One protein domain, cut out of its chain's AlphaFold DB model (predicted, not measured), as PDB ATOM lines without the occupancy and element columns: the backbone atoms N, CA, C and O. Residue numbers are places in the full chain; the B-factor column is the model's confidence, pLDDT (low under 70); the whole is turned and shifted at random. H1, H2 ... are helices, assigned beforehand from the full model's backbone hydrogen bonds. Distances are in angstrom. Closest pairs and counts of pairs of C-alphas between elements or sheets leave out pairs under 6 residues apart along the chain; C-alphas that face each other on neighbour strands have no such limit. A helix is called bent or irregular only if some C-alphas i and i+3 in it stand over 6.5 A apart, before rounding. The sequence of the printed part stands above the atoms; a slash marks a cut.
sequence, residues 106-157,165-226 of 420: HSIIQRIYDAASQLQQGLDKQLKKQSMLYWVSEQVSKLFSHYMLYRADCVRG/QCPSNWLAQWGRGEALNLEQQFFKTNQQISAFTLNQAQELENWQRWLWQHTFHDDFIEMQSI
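Overview. This is residues 106 to 157 and 165 to 226 of the 420 residues of an uncharacterized protein of Abscondita terminalis (UniProt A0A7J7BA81). A hairpin of H1 and long H2 lies across the bent helix H5; short H3 and H4 pack on its arm H5a. The 114 printed residues include five named helices, H1 to H5, and no named strand: all helix. The whole is loose, radius of gyration of the C-alphas 17.3 A, spanning 58 by 45 by 19 A.

Arrangement. H1, residues 106 to 117, and H2, residues 122 to 150, touch; their closest C-alphas, Ala 116 and Lys 125, are 5.4 A apart. H5, residues 195 to 226, by its hydrogen bonds one helix, is bent: C-alphas 215 and 218 are 7.4 A apart. Its arms H5a, residues 195 to 215, and H5b, residues 218 to 226, stand at a steep tilt of 62 degrees. H2 and H5a are close but not clearly touching, about perpendicular at 84 degrees; their closest C-alphas, Phe 144 and Trp 212, are 7.8 A apart. H3, residues 171 to 175, and H4, residues 182 to 185, touch H5a, with closest C-alphas Gly 175 and Gln 213, 4.7 A, and Leu 182 and Gln 202, 7.4 A. Every O i to N i+4 pair is within hydrogen-bond range in H1, H2, H3, H5a and H5b; H4 is too short for one.

Along the chain. H1 begins at C-alpha 106 (12.231, 0.191, -4.179). H2 is 41.8 A long and H5a 30.0 A, first to last C-alpha. H5b ends at C-alpha 226 (15.775, -15.930, -34.092).

Size, cuts and confidence. Residues 158 to 164 are cut out, a gap of 8.5 A between C-alphas 157 and 165. Residues 153 to 157, 165 to 168 and 187 to 192 have pLDDT under 70.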
ATOM      1  N   HIS A 106      12.185  -0.103  -5.611       88.88
ATOM      2  CA  HIS A 106      12.231   0.191  -4.179       88.88
ATOM      3  C   HIS A 106      11.065  -0.472  -3.434       88.88
ATOM      4  O   HIS A 106      11.285  -1.182  -2.458       88.88
ATOM      5  N   SER A 107       9.836  -0.349  -3.946       88.44
ATOM      6  CA  SER A 107       8.632  -0.890  -3.296       88.44
ATOM      7  C   SER A 107       8.662  -2.414  -3.103       88.44
ATOM      8  O   SER A 107       8.229  -2.913  -2.061       88.44
ATOM      9  N   ILE A 108       9.188  -3.175  -4.071       88.62
ATOM     10  CA  ILE A 108       9.281  -4.640  -3.977       88.62
ATOM     11  C   ILE A 108      10.453  -5.081  -3.093       88.62
ATOM     12  O   ILE A 108      10.286  -5.988  -2.277       88.62
ATOM     13  N   ILE A 109      11.609  -4.420  -3.193       88.06
ATOM     14  CA  ILE A 109      12.784  -4.741  -2.371       88.06
ATOM     15  C   ILE A 109      12.540  -4.373  -0.904       88.06
ATOM     16  O   ILE A 109      12.823  -5.184  -0.020       88.06
ATOM     17  N   GLN A 110      11.925  -3.220  -0.634       86.94
ATOM     18  CA  GLN A 110      11.601  -2.788   0.723       86.94
ATOM     19  C   GLN A 110      10.663  -3.782   1.417       86.94
ATOM     20  O   GLN A 110      10.946  -4.202   2.535       86.94
ATOM     21  N   ARG A 111       9.627  -4.284   0.727       86.06
ATOM     22  CA  ARG A 111       8.733  -5.329   1.271       86.06
ATOM     23  C   ARG A 111       9.477  -6.608   1.667       86.06
ATOM     24  O   ARG A 111       9.150  -7.215   2.689       86.06
ATOM     25  N   ILE A 112      10.474  -7.025   0.883       85.44
ATOM     26  CA  ILE A 112      11.319  -8.186   1.210       85.44
ATOM     27  C   ILE A 112      12.142  -7.903   2.473       85.44
ATOM     28  O   ILE A 112      12.249  -8.750   3.364       85.44
ATOM     29  N   TYR A 113      12.708  -6.702   2.567       84.94
ATOM     30  CA  TYR A 113      13.581  -6.309   3.668       84.94
ATOM     31  C   TYR A 113      12.792  -6.124   4.974       84.94
ATOM     32  O   TYR A 113      13.243  -6.599   6.021       84.94
ATOM     33  N   ASP A 114      11.595  -5.541   4.910       86.00
ATOM     34  CA  ASP A 114      10.659  -5.393   6.028       86.00
ATOM     35  C   ASP A 114      10.240  -6.761   6.581       86.00
ATOM     36  O   ASP A 114      10.287  -6.989   7.791       86.00
ATOM     37  N   ALA A 115       9.925  -7.729   5.718       83.62
ATOM     38  CA  ALA A 115       9.574  -9.086   6.144       83.62
ATOM     39  C   ALA A 115      10.731  -9.826   6.850       83.62
ATOM     40  O   ALA A 115      10.506 -10.655   7.744       83.62
ATOM     41  N   ALA A 116      11.978  -9.545   6.465       80.00
ATOM     42  CA  ALA A 116      13.160 -10.090   7.128       80.00
ATOM     43  C   ALA A 116      13.518  -9.343   8.425       80.00
ATOM     44  O   ALA A 116      14.095  -9.936   9.334       80.00
ATOM     45  N   SER A 117      13.154  -8.062   8.540       79.94
ATOM     46  CA  SER A 117      13.456  -7.207   9.698       79.94
ATOM     47  C   SER A 117      12.836  -7.672  11.018       79.94
ATOM     48  O   SER A 117      13.329  -7.294  12.077       79.94
ATOM     49  N   GLN A 118      11.816  -8.533  10.957       80.12
ATOM     50  CA  GLN A 118      11.150  -9.125  12.122       80.12
ATOM     51  C   GLN A 118      12.033 -10.124  12.896       80.12
ATOM     52  O   GLN A 118      11.679 -10.518  14.005       80.12
ATOM     53  N   LEU A 119      13.163 -10.558  12.325       81.81
ATOM     54  CA  LEU A 119      14.096 -11.479  12.974       81.81
ATOM     55  C   LEU A 119      15.114 -10.728  13.845       81.81
ATOM     56  O   LEU A 119      15.687  -9.727  13.418       81.81
ATOM     57  N   GLN A 120      15.366 -11.244  15.053       76.00
ATOM     58  CA  GLN A 120      16.280 -10.620  16.020       76.00
ATOM     59  C   GLN A 120      17.766 -10.903  15.743       76.00
ATOM     60  O   GLN A 120      18.607 -10.063  16.052       76.00
ATOM     61  N   GLN A 121      18.107 -12.064  15.171       81.44
ATOM     62  CA  GLN A 121      19.498 -12.454  14.910       81.44
ATOM     63  C   GLN A 121      19.972 -11.991  13.525       81.44
ATOM     64  O   GLN A 121      19.253 -12.119  12.532       81.44
ATOM     65  N   GLY A 122      21.204 -11.472  13.451       79.19
ATOM     66  CA  GLY A 122      21.777 -10.907  12.221       79.19
ATOM     67  C   GLY A 122      21.934 -11.918  11.081       79.19
ATOM     68  O   GLY A 122      21.560 -11.615   9.948       79.19
ATOM     69  N   LEU A 123      22.408 -13.133  11.386       79.94
ATOM     70  CA  LEU A 123      22.605 -14.194  10.391       79.94
ATOM     71  C   LEU A 123      21.270 -14.697   9.820       79.94
ATOM     72  O   LEU A 123      21.105 -14.753   8.604       79.94
ATOM     73  N   ASP A 124      20.287 -14.977  10.680       80.50
ATOM     74  CA  ASP A 124      18.952 -15.418  10.249       80.50
ATOM     75  C   ASP A 124      18.263 -14.358   9.381       80.50
ATOM     76  O   ASP A 124      17.620 -14.674   8.377       80.50
ATOM     77  N   LYS A 125      18.431 -13.076   9.731       81.25
ATOM     78  CA  LYS A 125      17.931 -11.949   8.938       81.25
ATOM     79  C   LYS A 125      18.568 -11.917   7.549       81.25
ATOM     80  O   LYS A 125      17.850 -11.730   6.568       81.25
ATOM     81  N   GLN A 126      19.881 -12.119   7.444       78.12
ATOM     82  CA  GLN A 126      20.591 -12.162   6.161       78.12
ATOM     83  C   GLN A 126      20.159 -13.362   5.308       78.12
ATOM     84  O   GLN A 126      19.803 -13.183   4.142       78.12
ATOM     85  N   LEU A 127      20.095 -14.559   5.896       80.06
ATOM     86  CA  LEU A 127      19.651 -15.772   5.204       80.06
ATOM     87  C   LEU A 127      18.204 -15.648   4.713       80.06
ATOM     88  O   LEU A 127      17.907 -16.003   3.569       80.06
ATOM     89  N   LYS A 128      17.304 -15.080   5.530       82.31
ATOM     90  CA  LYS A 128      15.912 -14.841   5.128       82.31
ATOM     91  C   LYS A 128      15.825 -13.838   3.980       82.31
ATOM     92  O   LYS A 128      15.096 -14.103   3.026       82.31
ATOM     93  N   LYS A 129      16.588 -12.735   4.021       83.06
ATOM     94  CA  LYS A 129      16.657 -11.762   2.913       83.06
ATOM     95  C   LYS A 129      17.077 -12.438   1.608       83.06
ATOM     96  O   LYS A 129      16.367 -12.315   0.616       83.06
ATOM     97  N   GLN A 130      18.191 -13.173   1.615       81.75
ATOM     98  CA  GLN A 130      18.703 -13.857   0.424       81.75
ATOM     99  C   GLN A 130      17.720 -14.904  -0.107       81.75
ATOM    100  O   GLN A 130      17.447 -14.935  -1.305       81.75
ATOM    101  N   SER A 131      17.127 -15.706   0.780       82.19
ATOM    102  CA  SER A 131      16.134 -16.717   0.393       82.19
ATOM    103  C   SER A 131      14.906 -16.081  -0.257       82.19
ATOM    104  O   SER A 131      14.426 -16.564  -1.280       82.19
ATOM    105  N   MET A 132      14.411 -14.972   0.303       84.88
ATOM    106  CA  MET A 132      13.274 -14.249  -0.263       84.88
ATOM    107  C   MET A 132      13.621 -13.576  -1.591       84.88
ATOM    108  O   MET A 132      12.810 -13.640  -2.507       84.88
ATOM    109  N   LEU A 133      14.807 -12.970  -1.723       84.88
ATOM    110  CA  LEU A 133      15.273 -12.398  -2.989       84.88
ATOM    111  C   LEU A 133      15.336 -13.470  -4.078       84.88
ATOM    112  O   LEU A 133      14.740 -13.287  -5.131       84.88
ATOM    113  N   TYR A 134      15.974 -14.608  -3.795       83.44
ATOM    114  CA  TYR A 134      16.056 -15.725  -4.735       83.44
ATOM    115  C   TYR A 134      14.668 -16.243  -5.125       83.44
ATOM    116  O   TYR A 134      14.370 -16.400  -6.308       83.44
ATOM    117  N   TRP A 135      13.791 -16.448  -4.138       85.31
ATOM    118  CA  TRP A 135      12.424 -16.892  -4.387       85.31
ATOM    119  C   TRP A 135      11.644 -15.888  -5.248       85.31
ATOM    120  O   TRP A 135      11.006 -16.289  -6.220       85.31
ATOM    121  N   VAL A 136      11.724 -14.584  -4.953       89.38
ATOM    122  CA  VAL A 136      11.073 -13.540  -5.760       89.38
ATOM    123  C   VAL A 136      11.648 -13.516  -7.173       89.38
ATOM    124  O   VAL A 136      10.873 -13.499  -8.124       89.38
ATOM    125  N   SER A 137      12.970 -13.576  -7.338       87.62
ATOM    126  CA  SER A 137      13.614 -13.654  -8.654       87.62
ATOM    127  C   SER A 137      13.136 -14.865  -9.457       87.62
ATOM    128  O   SER A 137      12.842 -14.729 -10.644       87.62
ATOM    129  N   GLU A 138      12.979 -16.028  -8.820       84.06
ATOM    130  CA  GLU A 138      12.425 -17.225  -9.454       84.06
ATOM    131  C   GLU A 138      10.967 -17.005  -9.901       84.06
ATOM    132  O   GLU A 138      10.614 -17.316 -11.041       84.06
ATOM    133  N   GLN A 139      10.116 -16.436  -9.038       90.69
ATOM    134  CA  GLN A 139       8.717 -16.157  -9.384       90.69
ATOM    135  C   GLN A 139       8.594 -15.114 -10.499       90.69
ATOM    136  O   GLN A 139       7.782 -15.283 -11.408       90.69
ATOM    137  N   VAL A 140       9.413 -14.063 -10.467       91.31
ATOM    138  CA  VAL A 140       9.455 -13.024 -11.502       91.31
ATOM    139  C   VAL A 140       9.929 -13.611 -12.830       91.31
ATOM    140  O   VAL A 140       9.274 -13.408 -13.846       91.31
ATOM    141  N   SER A 141      11.000 -14.407 -12.833       87.31
ATOM    142  CA  SER A 141      11.483 -15.087 -14.041       87.31
ATOM    143  C   SER A 141      10.404 -15.986 -14.659       87.31
ATOM    144  O   SER A 141      10.151 -15.933 -15.871       87.31
ATOM    145  N   LYS A 142       9.685 -16.753 -13.824       86.75
ATOM    146  CA  LYS A 142       8.531 -17.548 -14.263       86.75
ATOM    147  C   LYS A 142       7.443 -16.654 -14.845       86.75
ATOM    148  O   LYS A 142       6.999 -16.915 -15.959       86.75
ATOM    149  N   LEU A 143       7.021 -15.605 -14.142       91.81
ATOM    150  CA  LEU A 143       5.976 -14.682 -14.596       91.81
ATOM    151  C   LEU A 143       6.308 -14.071 -15.965       91.81
ATOM    152  O   LEU A 143       5.480 -14.089 -16.871       91.81
ATOM    153  N   PHE A 144       7.540 -13.606 -16.143       91.75
ATOM    154  CA  PHE A 144       7.990 -12.959 -17.371       91.75
ATOM    155  C   PHE A 144       8.092 -13.953 -18.527       91.75
ATOM    156  O   PHE A 144       7.685 -13.638 -19.641       91.75
ATOM    157  N   SER A 145       8.507 -15.191 -18.249       86.50
ATOM    158  CA  SER A 145       8.436 -16.281 -19.228       86.50
ATOM    159  C   SER A 145       6.995 -16.551 -19.687       86.50
ATOM    160  O   SER A 145       6.761 -16.811 -20.865       86.50
ATOM    161  N   HIS A 146       6.004 -16.453 -18.789       87.75
ATOM    162  CA  HIS A 146       4.589 -16.560 -19.169       87.75
ATOM    163  C   HIS A 146       4.130 -15.350 -19.986       87.75
ATOM    164  O   HIS A 146       3.395 -15.521 -20.955       87.75
ATOM    165  N   TYR A 147       4.569 -14.136 -19.648       89.94
ATOM    166  CA  TYR A 147       4.269 -12.957 -20.459       89.94
ATOM    167  C   TYR A 147       4.797 -13.114 -21.888       89.94
ATOM    168  O   TYR A 147       4.027 -12.939 -22.829       89.94
ATOM    169  N   MET A 148       6.046 -13.551 -22.060       86.56
ATOM    170  CA  MET A 148       6.620 -13.839 -23.381       86.56
ATOM    171  C   MET A 148       5.809 -14.878 -24.167       86.56
ATOM    172  O   MET A 148       5.701 -14.785 -25.380       86.56
ATOM    173  N   LEU A 149       5.218 -15.871 -23.500       82.88
ATOM    174  CA  LEU A 149       4.446 -16.920 -24.176       82.88
ATOM    175  C   LEU A 149       3.016 -16.494 -24.528       82.88
ATOM    176  O   LEU A 149       2.517 -16.844 -25.595       82.88
ATOM    177  N   TYR A 150       2.346 -15.771 -23.629       82.69
ATOM    178  CA  TYR A 150       0.904 -15.513 -23.713       82.69
ATOM    179  C   TYR A 150       0.541 -14.065 -24.066       82.69
ATOM    180  O   TYR A 150      -0.625 -13.789 -24.345       82.69
ATOM    181  N   ARG A 151       1.495 -13.126 -24.009       82.25
ATOM    182  CA  ARG A 151       1.273 -11.671 -24.162       82.25
ATOM    183  C   ARG A 151       2.240 -10.995 -25.144       82.25
ATOM    184  O   ARG A 151       2.138  -9.793 -25.350       82.25
ATOM    185  N   ALA A 152       3.159 -11.746 -25.743       74.62
ATOM    186  CA  ALA A 152       4.113 -11.241 -26.733       74.62
ATOM    187  C   ALA A 152       3.449 -10.760 -28.026       74.62
ATOM    188  O   ALA A 152       3.804  -9.709 -28.554       74.62
ATOM    189  N   ASP A 153       2.477 -11.527 -28.519       68.31
ATOM    190  CA  ASP A 153       2.026 -11.386 -29.897       68.31
ATOM    191  C   ASP A 153       0.626 -10.793 -30.024       68.31
ATOM    192  O   ASP A 153      -0.245 -10.866 -29.144       68.31
ATOM    193  N   CYS A 154       0.400 -10.222 -31.201       68.50
ATOM    194  CA  CYS A 154      -0.896  -9.740 -31.633       68.50
ATOM    195  C   CYS A 154      -1.443 -10.651 -32.705       68.50
ATOM    196  O   CYS A 154      -1.001 -10.639 -33.846       68.50
ATOM    197  N   VAL A 155      -2.434 -11.442 -32.318       56.34
ATOM    198  CA  VAL A 155      -2.962 -12.500 -33.181       56.34
ATOM    199  C   VAL A 155      -4.033 -11.969 -34.148       56.34
ATOM    200  O   VAL A 155      -4.382 -12.649 -35.107       56.34
ATOM    201  N   ARG A 156      -4.586 -10.761 -33.941       58.53
ATOM    202  CA  ARG A 156      -5.696 -10.232 -34.759       58.53
ATOM    203  C   ARG A 156      -5.526  -8.764 -35.140       58.53
ATOM    204  O   ARG A 156      -5.243  -7.933 -34.284       58.53
ATOM    205  N   GLY A 157      -5.825  -8.457 -36.406       55.06
ATOM    206  CA  GLY A 157      -6.101  -7.094 -36.874       55.06
ATOM    207  C   GLY A 157      -4.882  -6.195 -37.096       55.06
ATOM    208  O   GLY A 157      -5.047  -4.981 -37.125       55.06
ATOM    209  N   GLN A 165      -1.578  -2.222 -32.916       60.06
ATOM    210  CA  GLN A 165      -2.171  -1.691 -31.692       60.06
ATOM    211  C   GLN A 165      -3.198  -2.683 -31.164       60.06
ATOM    212  O   GLN A 165      -4.338  -2.755 -31.611       60.06
ATOM    213  N   CYS A 166      -2.763  -3.485 -30.211       65.50
ATOM    214  CA  CYS A 166      -3.486  -4.635 -29.697       65.50
ATOM    215  C   CYS A 166      -3.347  -4.585 -28.179       65.50
ATOM    216  O   CYS A 166      -2.222  -4.484 -27.685       65.50
ATOM    217  N   PRO A 167      -4.451  -4.697 -27.418       64.69
ATOM    218  CA  PRO A 167      -4.387  -4.695 -25.958       64.69
ATOM    219  C   PRO A 167      -3.486  -5.797 -25.386       64.69
ATOM    220  O   PRO A 167      -3.052  -5.703 -24.245       64.69
ATOM    221  N   SER A 168      -3.222  -6.858 -26.160       66.75
ATOM    222  CA  SER A 168      -2.397  -7.990 -25.743       66.75
ATOM    223  C   SER A 168      -0.893  -7.710 -25.757       66.75
ATOM    224  O   SER A 168      -0.230  -8.225 -24.865       66.75
ATOM    225  N   ASN A 169      -0.363  -6.894 -26.681       74.56
ATOM    226  CA  ASN A 169       1.080  -6.618 -26.799       74.56
ATOM    227  C   ASN A 169       1.476  -5.330 -26.074       74.56
ATOM    228  O   ASN A 169       1.991  -4.361 -26.639       74.56
ATOM    229  N   TRP A 170       1.213  -5.327 -24.776       84.62
ATOM    230  CA  TRP A 170       1.702  -4.288 -23.883       84.62
ATOM    231  C   TRP A 170       3.198  -4.466 -23.556       84.62
ATOM    232  O   TRP A 170       3.847  -3.506 -23.151       84.62
ATOM    233  N   LEU A 171       3.787  -5.645 -23.808       89.00
ATOM    234  CA  LEU A 171       5.223  -5.894 -23.611       89.00
ATOM    235  C   LEU A 171       6.106  -5.016 -24.503       89.00
ATOM    236  O   LEU A 171       7.165  -4.563 -24.066       89.00
ATOM    237  N   ALA A 172       5.664  -4.708 -25.725       86.00
ATOM    238  CA  ALA A 172       6.360  -3.748 -26.575       86.00
ATOM    239  C   ALA A 172       6.347  -2.322 -25.987       86.00
ATOM    240  O   ALA A 172       7.326  -1.596 -26.150       86.00
ATOM    241  N   GLN A 173       5.270  -1.913 -25.297       88.88
ATOM    242  CA  GLN A 173       5.212  -0.614 -24.599       88.88
ATOM    243  C   GLN A 173       6.204  -0.588 -23.437       88.88
ATOM    244  O   GLN A 173       7.026   0.322 -23.344       88.88
ATOM    245  N   TRP A 174       6.212  -1.645 -22.620       92.69
ATOM    246  CA  TRP A 174       7.184  -1.786 -21.538       92.69
ATOM    247  C   TRP A 174       8.628  -1.809 -22.035       92.69
ATOM    248  O   TRP A 174       9.493  -1.232 -21.385       92.69
ATOM    249  N   GLY A 175       8.897  -2.418 -23.194       90.56
ATOM    250  CA  GLY A 175      10.225  -2.409 -23.815       90.56
ATOM    251  C   GLY A 175      10.732  -1.002 -24.145       90.56
ATOM    252  O   GLY A 175      11.912  -0.711 -23.986       90.56
ATOM    253  N   ARG A 176       9.822  -0.085 -24.501       90.44
ATOM    254  CA  ARG A 176      10.122   1.345 -24.704       90.44
ATOM    255  C   ARG A 176      10.137   2.160 -23.404       90.44
ATOM    256  O   ARG A 176      10.354   3.367 -23.444       90.44
ATOM    257  N   GLY A 177       9.891   1.524 -22.258       90.00
ATOM    258  CA  GLY A 177       9.758   2.189 -20.962       90.00
ATOM    259  C   GLY A 177       8.436   2.941 -20.774       90.00
ATOM    260  O   GLY A 177       8.282   3.648 -19.780       90.00
ATOM    261  N   GLU A 178       7.467   2.776 -21.676       91.75
ATOM    262  CA  GLU A 178       6.162   3.443 -21.626       91.75
ATOM    263  C   GLU A 178       5.232   2.749 -20.623       91.75
ATOM    264  O   GLU A 178       5.068   1.527 -20.656       91.75
ATOM    265  N   ALA A 179       4.619   3.532 -19.732       91.56
ATOM    266  CA  ALA A 179       3.686   3.019 -18.734       91.56
ATOM    267  C   ALA A 179       2.312   2.702 -19.337       91.56
ATOM    268  O   ALA A 179       1.823   3.412 -20.220       91.56
ATOM    269  N   LEU A 180       1.655   1.666 -18.813       90.12
ATOM    270  CA  LEU A 180       0.293   1.322 -19.226       90.12
ATOM    271  C   LEU A 180      -0.735   2.290 -18.640       90.12
ATOM    272  O   LEU A 180      -0.656   2.689 -17.479       90.12
ATOM    273  N   ASN A 181      -1.781   2.583 -19.411       88.00
ATOM    274  CA  ASN A 181      -2.962   3.261 -18.883       88.00
ATOM    275  C   ASN A 181      -3.821   2.269 -18.079       88.00
ATOM    276  O   ASN A 181      -4.733   1.640 -18.619       88.00
ATOM    277  N   LEU A 182      -3.506   2.105 -16.790       86.25
ATOM    278  CA  LEU A 182      -4.146   1.115 -15.920       86.25
ATOM    279  C   LEU A 182      -5.659   1.325 -15.779       86.25
ATOM    280  O   LEU A 182      -6.403   0.348 -15.765       86.25
ATOM    281  N   GLU A 183      -6.137   2.571 -15.753       82.88
ATOM    282  CA  GLU A 183      -7.571   2.879 -15.646       82.88
ATOM    283  C   GLU A 183      -8.385   2.287 -16.803       82.88
ATOM    284  O   GLU A 183      -9.516   1.840 -16.612       82.88
ATOM    285  N   GLN A 184      -7.801   2.240 -18.002       81.62
ATOM    286  CA  GLN A 184      -8.431   1.641 -19.177       81.62
ATOM    287  C   GLN A 184      -8.347   0.107 -19.195       81.62
ATOM    288  O   GLN A 184      -9.118  -0.524 -19.919       81.62
ATOM    289  N   GLN A 185      -7.438  -0.491 -18.418       77.56
ATOM    290  CA  GLN A 185      -7.224  -1.944 -18.352       77.56
ATOM    291  C   GLN A 185      -8.156  -2.640 -17.353       77.56
ATOM    292  O   GLN A 185      -8.436  -3.832 -17.490       77.56
ATOM    293  N   PHE A 186      -8.655  -1.922 -16.345       77.44
ATOM    294  CA  PHE A 186      -9.634  -2.480 -15.418       77.44
ATOM    295  C   PHE A 186     -10.985  -2.716 -16.105       77.44
ATOM    296  O   PHE A 186     -11.480  -1.892 -16.877       77.44
ATOM    297  N   PHE A 187     -11.630  -3.838 -15.774       68.88
ATOM    298  CA  PHE A 187     -13.004  -4.085 -16.197       68.88
ATOM    299  C   PHE A 187     -13.909  -2.971 -15.672       68.88
ATOM    300  O   PHE A 187     -14.000  -2.755 -14.463       68.88
ATOM    301  N   LYS A 188     -14.613  -2.294 -16.584       66.00
ATOM    302  CA  LYS A 188     -15.621  -1.287 -16.241       66.00
ATOM    303  C   LYS A 188     -16.818  -1.970 -15.579       66.00
ATOM    304  O   LYS A 188     -17.763  -2.380 -16.249       66.00
ATOM    305  N   THR A 189     -16.767  -2.141 -14.267       60.88
ATOM    306  CA  THR A 189     -17.939  -2.469 -13.453       60.88
ATOM    307  C   THR A 189     -18.703  -1.181 -13.126       60.88
ATOM    308  O   THR A 189     -18.152  -0.086 -13.185       60.88
ATOM    309  N   ASN A 190     -19.981  -1.285 -12.746       54.00
ATOM    310  CA  ASN A 190     -20.772  -0.137 -12.260       54.00
ATOM    311  C   ASN A 190     -20.248   0.449 -10.925       54.00
ATOM    312  O   ASN A 190     -20.911   1.287 -10.320       54.00
ATOM    313  N   GLN A 191     -19.097  -0.012 -10.432       61.84
ATOM    314  CA  GLN A 191     -18.460   0.433  -9.198       61.84
ATOM    315  C   GLN A 191     -17.162   1.161  -9.550       61.84
ATOM    316  O   GLN A 191     -16.374   0.676 -10.359       61.84
ATOM    317  N   GLN A 192     -16.941   2.326  -8.941       68.31
ATOM    318  CA  GLN A 192     -15.679   3.052  -9.075       68.31
ATOM    319  C   GLN A 192     -14.536   2.213  -8.488       68.31
ATOM    320  O   GLN A 192     -14.664   1.649  -7.400       68.31
ATOM    321  N   ILE A 193     -13.421   2.128  -9.215       71.94
ATOM    322  CA  ILE A 193     -12.202   1.464  -8.743       71.94
ATOM    323  C   ILE A 193     -11.670   2.266  -7.554       71.94
ATOM    324  O   ILE A 193     -11.554   3.488  -7.630       71.94
ATOM    325  N   SER A 194     -11.365   1.597  -6.442       83.00
ATOM    326  CA  SER A 194     -10.820   2.289  -5.274       83.00
ATOM    327  C   SER A 194      -9.416   2.827  -5.575       83.00
ATOM    328  O   SER A 194      -8.608   2.168  -6.233       83.00
ATOM    329  N   ALA A 195      -9.098   4.011  -5.041       84.25
ATOM    330  CA  ALA A 195      -7.769   4.615  -5.185       84.25
ATOM    331  C   ALA A 195      -6.649   3.694  -4.664       84.25
ATOM    332  O   ALA A 195      -5.556   3.658  -5.220       84.25
ATOM    333  N   PHE A 196      -6.940   2.895  -3.633       85.12
ATOM    334  CA  PHE A 196      -6.013   1.900  -3.097       85.12
ATOM    335  C   PHE A 196      -5.632   0.834  -4.136       85.12
ATOM    336  O   PHE A 196      -4.448   0.568  -4.334       85.12
ATOM    337  N   THR A 197      -6.618   0.254  -4.828       86.12
ATOM    338  CA  THR A 197      -6.371  -0.765  -5.861       86.12
ATOM    339  C   THR A 197      -5.584  -0.187  -7.033       86.12
ATOM    340  O   THR A 197      -4.682  -0.846  -7.549       86.12
ATOM    341  N   LEU A 198      -5.891   1.050  -7.436       87.25
ATOM    342  CA  LEU A 198      -5.169   1.728  -8.511       87.25
ATOM    343  C   LEU A 198      -3.699   1.970  -8.135       87.25
ATOM    344  O   LEU A 198      -2.813   1.635  -8.916       87.25
ATOM    345  N   ASN A 199      -3.433   2.460  -6.920       89.25
ATOM    346  CA  ASN A 199      -2.070   2.672  -6.427       89.25
ATOM    347  C   ASN A 199      -1.273   1.364  -6.366       89.25
ATOM    348  O   ASN A 199      -0.132   1.315  -6.820       89.25
ATOM    349  N   GLN A 200      -1.881   0.280  -5.872       89.06
ATOM    350  CA  GLN A 200      -1.229  -1.029  -5.840       89.06
ATOM    351  C   GLN A 200      -0.892  -1.529  -7.252       89.06
ATOM    352  O   GLN A 200       0.203  -2.041  -7.482       89.06
ATOM    353  N   ALA A 201      -1.812  -1.373  -8.208       90.44
ATOM    354  CA  ALA A 201      -1.563  -1.741  -9.595       90.44
ATOM    355  C   ALA A 201      -0.444  -0.895 -10.220       90.44
ATOM    356  O   ALA A 201       0.381  -1.442 -10.946       90.44
ATOM    357  N   GLN A 202      -0.367   0.398  -9.891       91.44
ATOM    358  CA  GLN A 202       0.700   1.284 -10.359       91.44
ATOM    359  C   GLN A 202       2.071   0.882  -9.811       91.44
ATOM    360  O   GLN A 202       3.039   0.835 -10.566       91.44
ATOM    361  N   GLU A 203       2.167   0.542  -8.524       91.00
ATOM    362  CA  GLU A 203       3.409   0.013  -7.950       91.00
ATOM    363  C   GLU A 203       3.844  -1.273  -8.658       91.00
ATOM    364  O   GLU A 203       5.018  -1.414  -8.999       91.00
ATOM    365  N   LEU A 204       2.899  -2.194  -8.896       92.50
ATOM    366  CA  LEU A 204       3.160  -3.455  -9.590       92.50
ATOM    367  C   LEU A 204       3.613  -3.250 -11.038       92.50
ATOM    368  O   LEU A 204       4.521  -3.946 -11.483       92.50
ATOM    369  N   GLU A 205       2.984  -2.321 -11.756       93.62
ATOM    370  CA  GLU A 205       3.346  -1.945 -13.124       93.62
ATOM    371  C   GLU A 205       4.757  -1.364 -13.172       93.62
ATOM    372  O   GLU A 205       5.571  -1.818 -13.972       93.62
ATOM    373  N   ASN A 206       5.078  -0.439 -12.263       94.25
ATOM    374  CA  ASN A 206       6.343   0.287 -12.268       94.25
ATOM    375  C   ASN A 206       7.557  -0.642 -12.151       94.25
ATOM    376  O   ASN A 206       8.473  -0.563 -12.974       94.25
ATOM    377  N   TRP A 207       7.582  -1.526 -11.145       94.19
ATOM    378  CA  TRP A 207       8.732  -2.417 -10.963       94.19
ATOM    379  C   TRP A 207       8.796  -3.487 -12.058       94.19
ATOM    380  O   TRP A 207       9.889  -3.825 -12.512       94.19
ATOM    381  N   GLN A 208       7.647  -3.996 -12.525       95.06
ATOM    382  CA  GLN A 208       7.617  -5.003 -13.590       95.06
ATOM    383  C   GLN A 208       8.095  -4.426 -14.921       95.06
ATOM    384  O   GLN A 208       8.952  -5.027 -15.567       95.06
ATOM    385  N   ARG A 209       7.599  -3.248 -15.308       95.19
ATOM    386  CA  ARG A 209       8.036  -2.541 -16.512       95.19
ATOM    387  C   ARG A 209       9.530  -2.256 -16.473       95.19
ATOM    388  O   ARG A 209      10.215  -2.502 -17.460       95.19
ATOM    389  N   TRP A 210      10.042  -1.801 -15.328       95.00
ATOM    390  CA  TRP A 210      11.471  -1.547 -15.173       95.00
ATOM    391  C   TRP A 210      12.303  -2.820 -15.372       95.00
ATOM    392  O   TRP A 210      13.240  -2.801 -16.169       95.00
ATOM    393  N   LEU A 211      11.941  -3.937 -14.719       93.31
ATOM    394  CA  LEU A 211      12.640  -5.219 -14.914       93.31
ATOM    395  C   LEU A 211      12.540  -5.703 -16.355       93.31
ATOM    396  O   LEU A 211      13.515  -6.217 -16.892       93.31
ATOM    397  N   TRP A 212      11.377  -5.542 -16.984       93.31
ATOM    398  CA  TRP A 212      11.180  -5.946 -18.371       93.31
ATOM    399  C   TRP A 212      12.154  -5.211 -19.271       93.31
ATOM    400  O   TRP A 212      12.945  -5.851 -19.957       93.31
ATOM    401  N   GLN A 213      12.147  -3.882 -19.193       94.06
ATOM    402  CA  GLN A 213      12.990  -3.023 -20.007       94.06
ATOM    403  C   GLN A 213      14.484  -3.323 -19.828       94.06
ATOM    404  O   GLN A 213      15.204  -3.377 -20.816       94.06
ATOM    405  N   HIS A 214      14.951  -3.525 -18.592       89.81
ATOM    406  CA  HIS A 214      16.389  -3.598 -18.302       89.81
ATOM    407  C   HIS A 214      16.963  -5.020 -18.293       89.81
ATOM    408  O   HIS A 214      18.176  -5.183 -18.437       89.81
ATOM    409  N   THR A 215      16.127  -6.046 -18.109       88.12
ATOM    410  CA  THR A 215      16.594  -7.429 -17.921       88.12
ATOM    411  C   THR A 215      16.080  -8.392 -18.986       88.12
ATOM    412  O   THR A 215      16.794  -9.328 -19.317       88.12
ATOM    413  N   PHE A 216      14.866  -8.201 -19.511       88.81
ATOM    414  CA  PHE A 216      14.205  -9.213 -20.350       88.81
ATOM    415  C   PHE A 216      13.945  -8.766 -21.792       88.81
ATOM    416  O   PHE A 216      13.796  -9.620 -22.664       88.81
ATOM    417  N   HIS A 217      13.843  -7.460 -22.050       90.06
ATOM    418  CA  HIS A 217      13.391  -6.940 -23.337       90.06
ATOM    419  C   HIS A 217      14.353  -7.278 -24.476       90.06
ATOM    420  O   HIS A 217      13.907  -7.810 -25.489       90.06
ATOM    421  N   ASP A 218      15.651  -7.025 -24.299       86.06
ATOM    422  CA  ASP A 218      16.658  -7.282 -25.334       86.06
ATOM    423  C   ASP A 218      16.725  -8.773 -25.698       86.06
ATOM    424  O   ASP A 218      16.665  -9.125 -26.875       86.06
ATOM    425  N   ASP A 219      16.741  -9.651 -24.689       85.06
ATOM    426  CA  ASP A 219      16.729 -11.108 -24.876       85.06
ATOM    427  C   ASP A 219      15.447 -11.574 -25.590       85.06
ATOM    428  O   ASP A 219      15.471 -12.479 -26.426       85.06
ATOM    429  N   PHE A 220      14.307 -10.949 -25.283       87.25
ATOM    430  CA  PHE A 220      13.039 -11.238 -25.947       87.25
ATOM    431  C   PHE A 220      13.044 -10.811 -27.421       87.25
ATOM    432  O   PHE A 220      12.598 -11.580 -28.273       87.25
ATOM    433  N   ILE A 221      13.578  -9.629 -27.740       86.69
ATOM    434  CA  ILE A 221      13.738  -9.166 -29.127       86.69
ATOM    435  C   ILE A 221      14.706 -10.074 -29.891       86.69
ATOM    436  O   ILE A 221      14.433 -10.432 -31.037       86.69
ATOM    437  N   GLU A 222      15.799 -10.504 -29.261       85.81
ATOM    438  CA  GLU A 222      16.719 -11.478 -29.848       85.81
ATOM    439  C   GLU A 222      16.010 -12.811 -30.134       85.81
ATOM    440  O   GLU A 222      16.118 -13.334 -31.242       85.81
ATOM    441  N   MET A 223      15.214 -13.325 -29.192       84.75
ATOM    442  CA  MET A 223      14.416 -14.540 -29.395       84.75
ATOM    443  C   MET A 223      13.418 -14.398 -30.558       84.75
ATOM    444  O   MET A 223      13.274 -15.331 -31.347       84.75
ATOM    445  N   GLN A 224      12.745 -13.251 -30.694       85.81
ATOM    446  CA  GLN A 224      11.845 -12.987 -31.825       85.81
ATOM    447  C   GLN A 224      12.597 -12.912 -33.158       85.81
ATOM    448  O   GLN A 224      12.124 -13.438 -34.163       85.81
ATOM    449  N   SER A 225      13.780 -12.298 -33.163       86.75
ATOM    450  CA  SER A 225      14.655 -12.245 -34.336       86.75
ATOM    451  C   SER A 225      15.089 -13.649 -34.774       86.75
ATOM    452  O   SER A 225      15.018 -13.979 -35.951       86.75
ATOM    453  N   ILE A 226      15.434 -14.524 -33.822       89.25
ATOM    454  CA  ILE A 226      15.775 -15.930 -34.092       89.25
ATOM    455  C   ILE A 226      14.598 -16.686 -34.726       89.25
ATOM    456  O   ILE A 226      14.806 -17.424 -35.688       89.25
TER     457      ILE A 226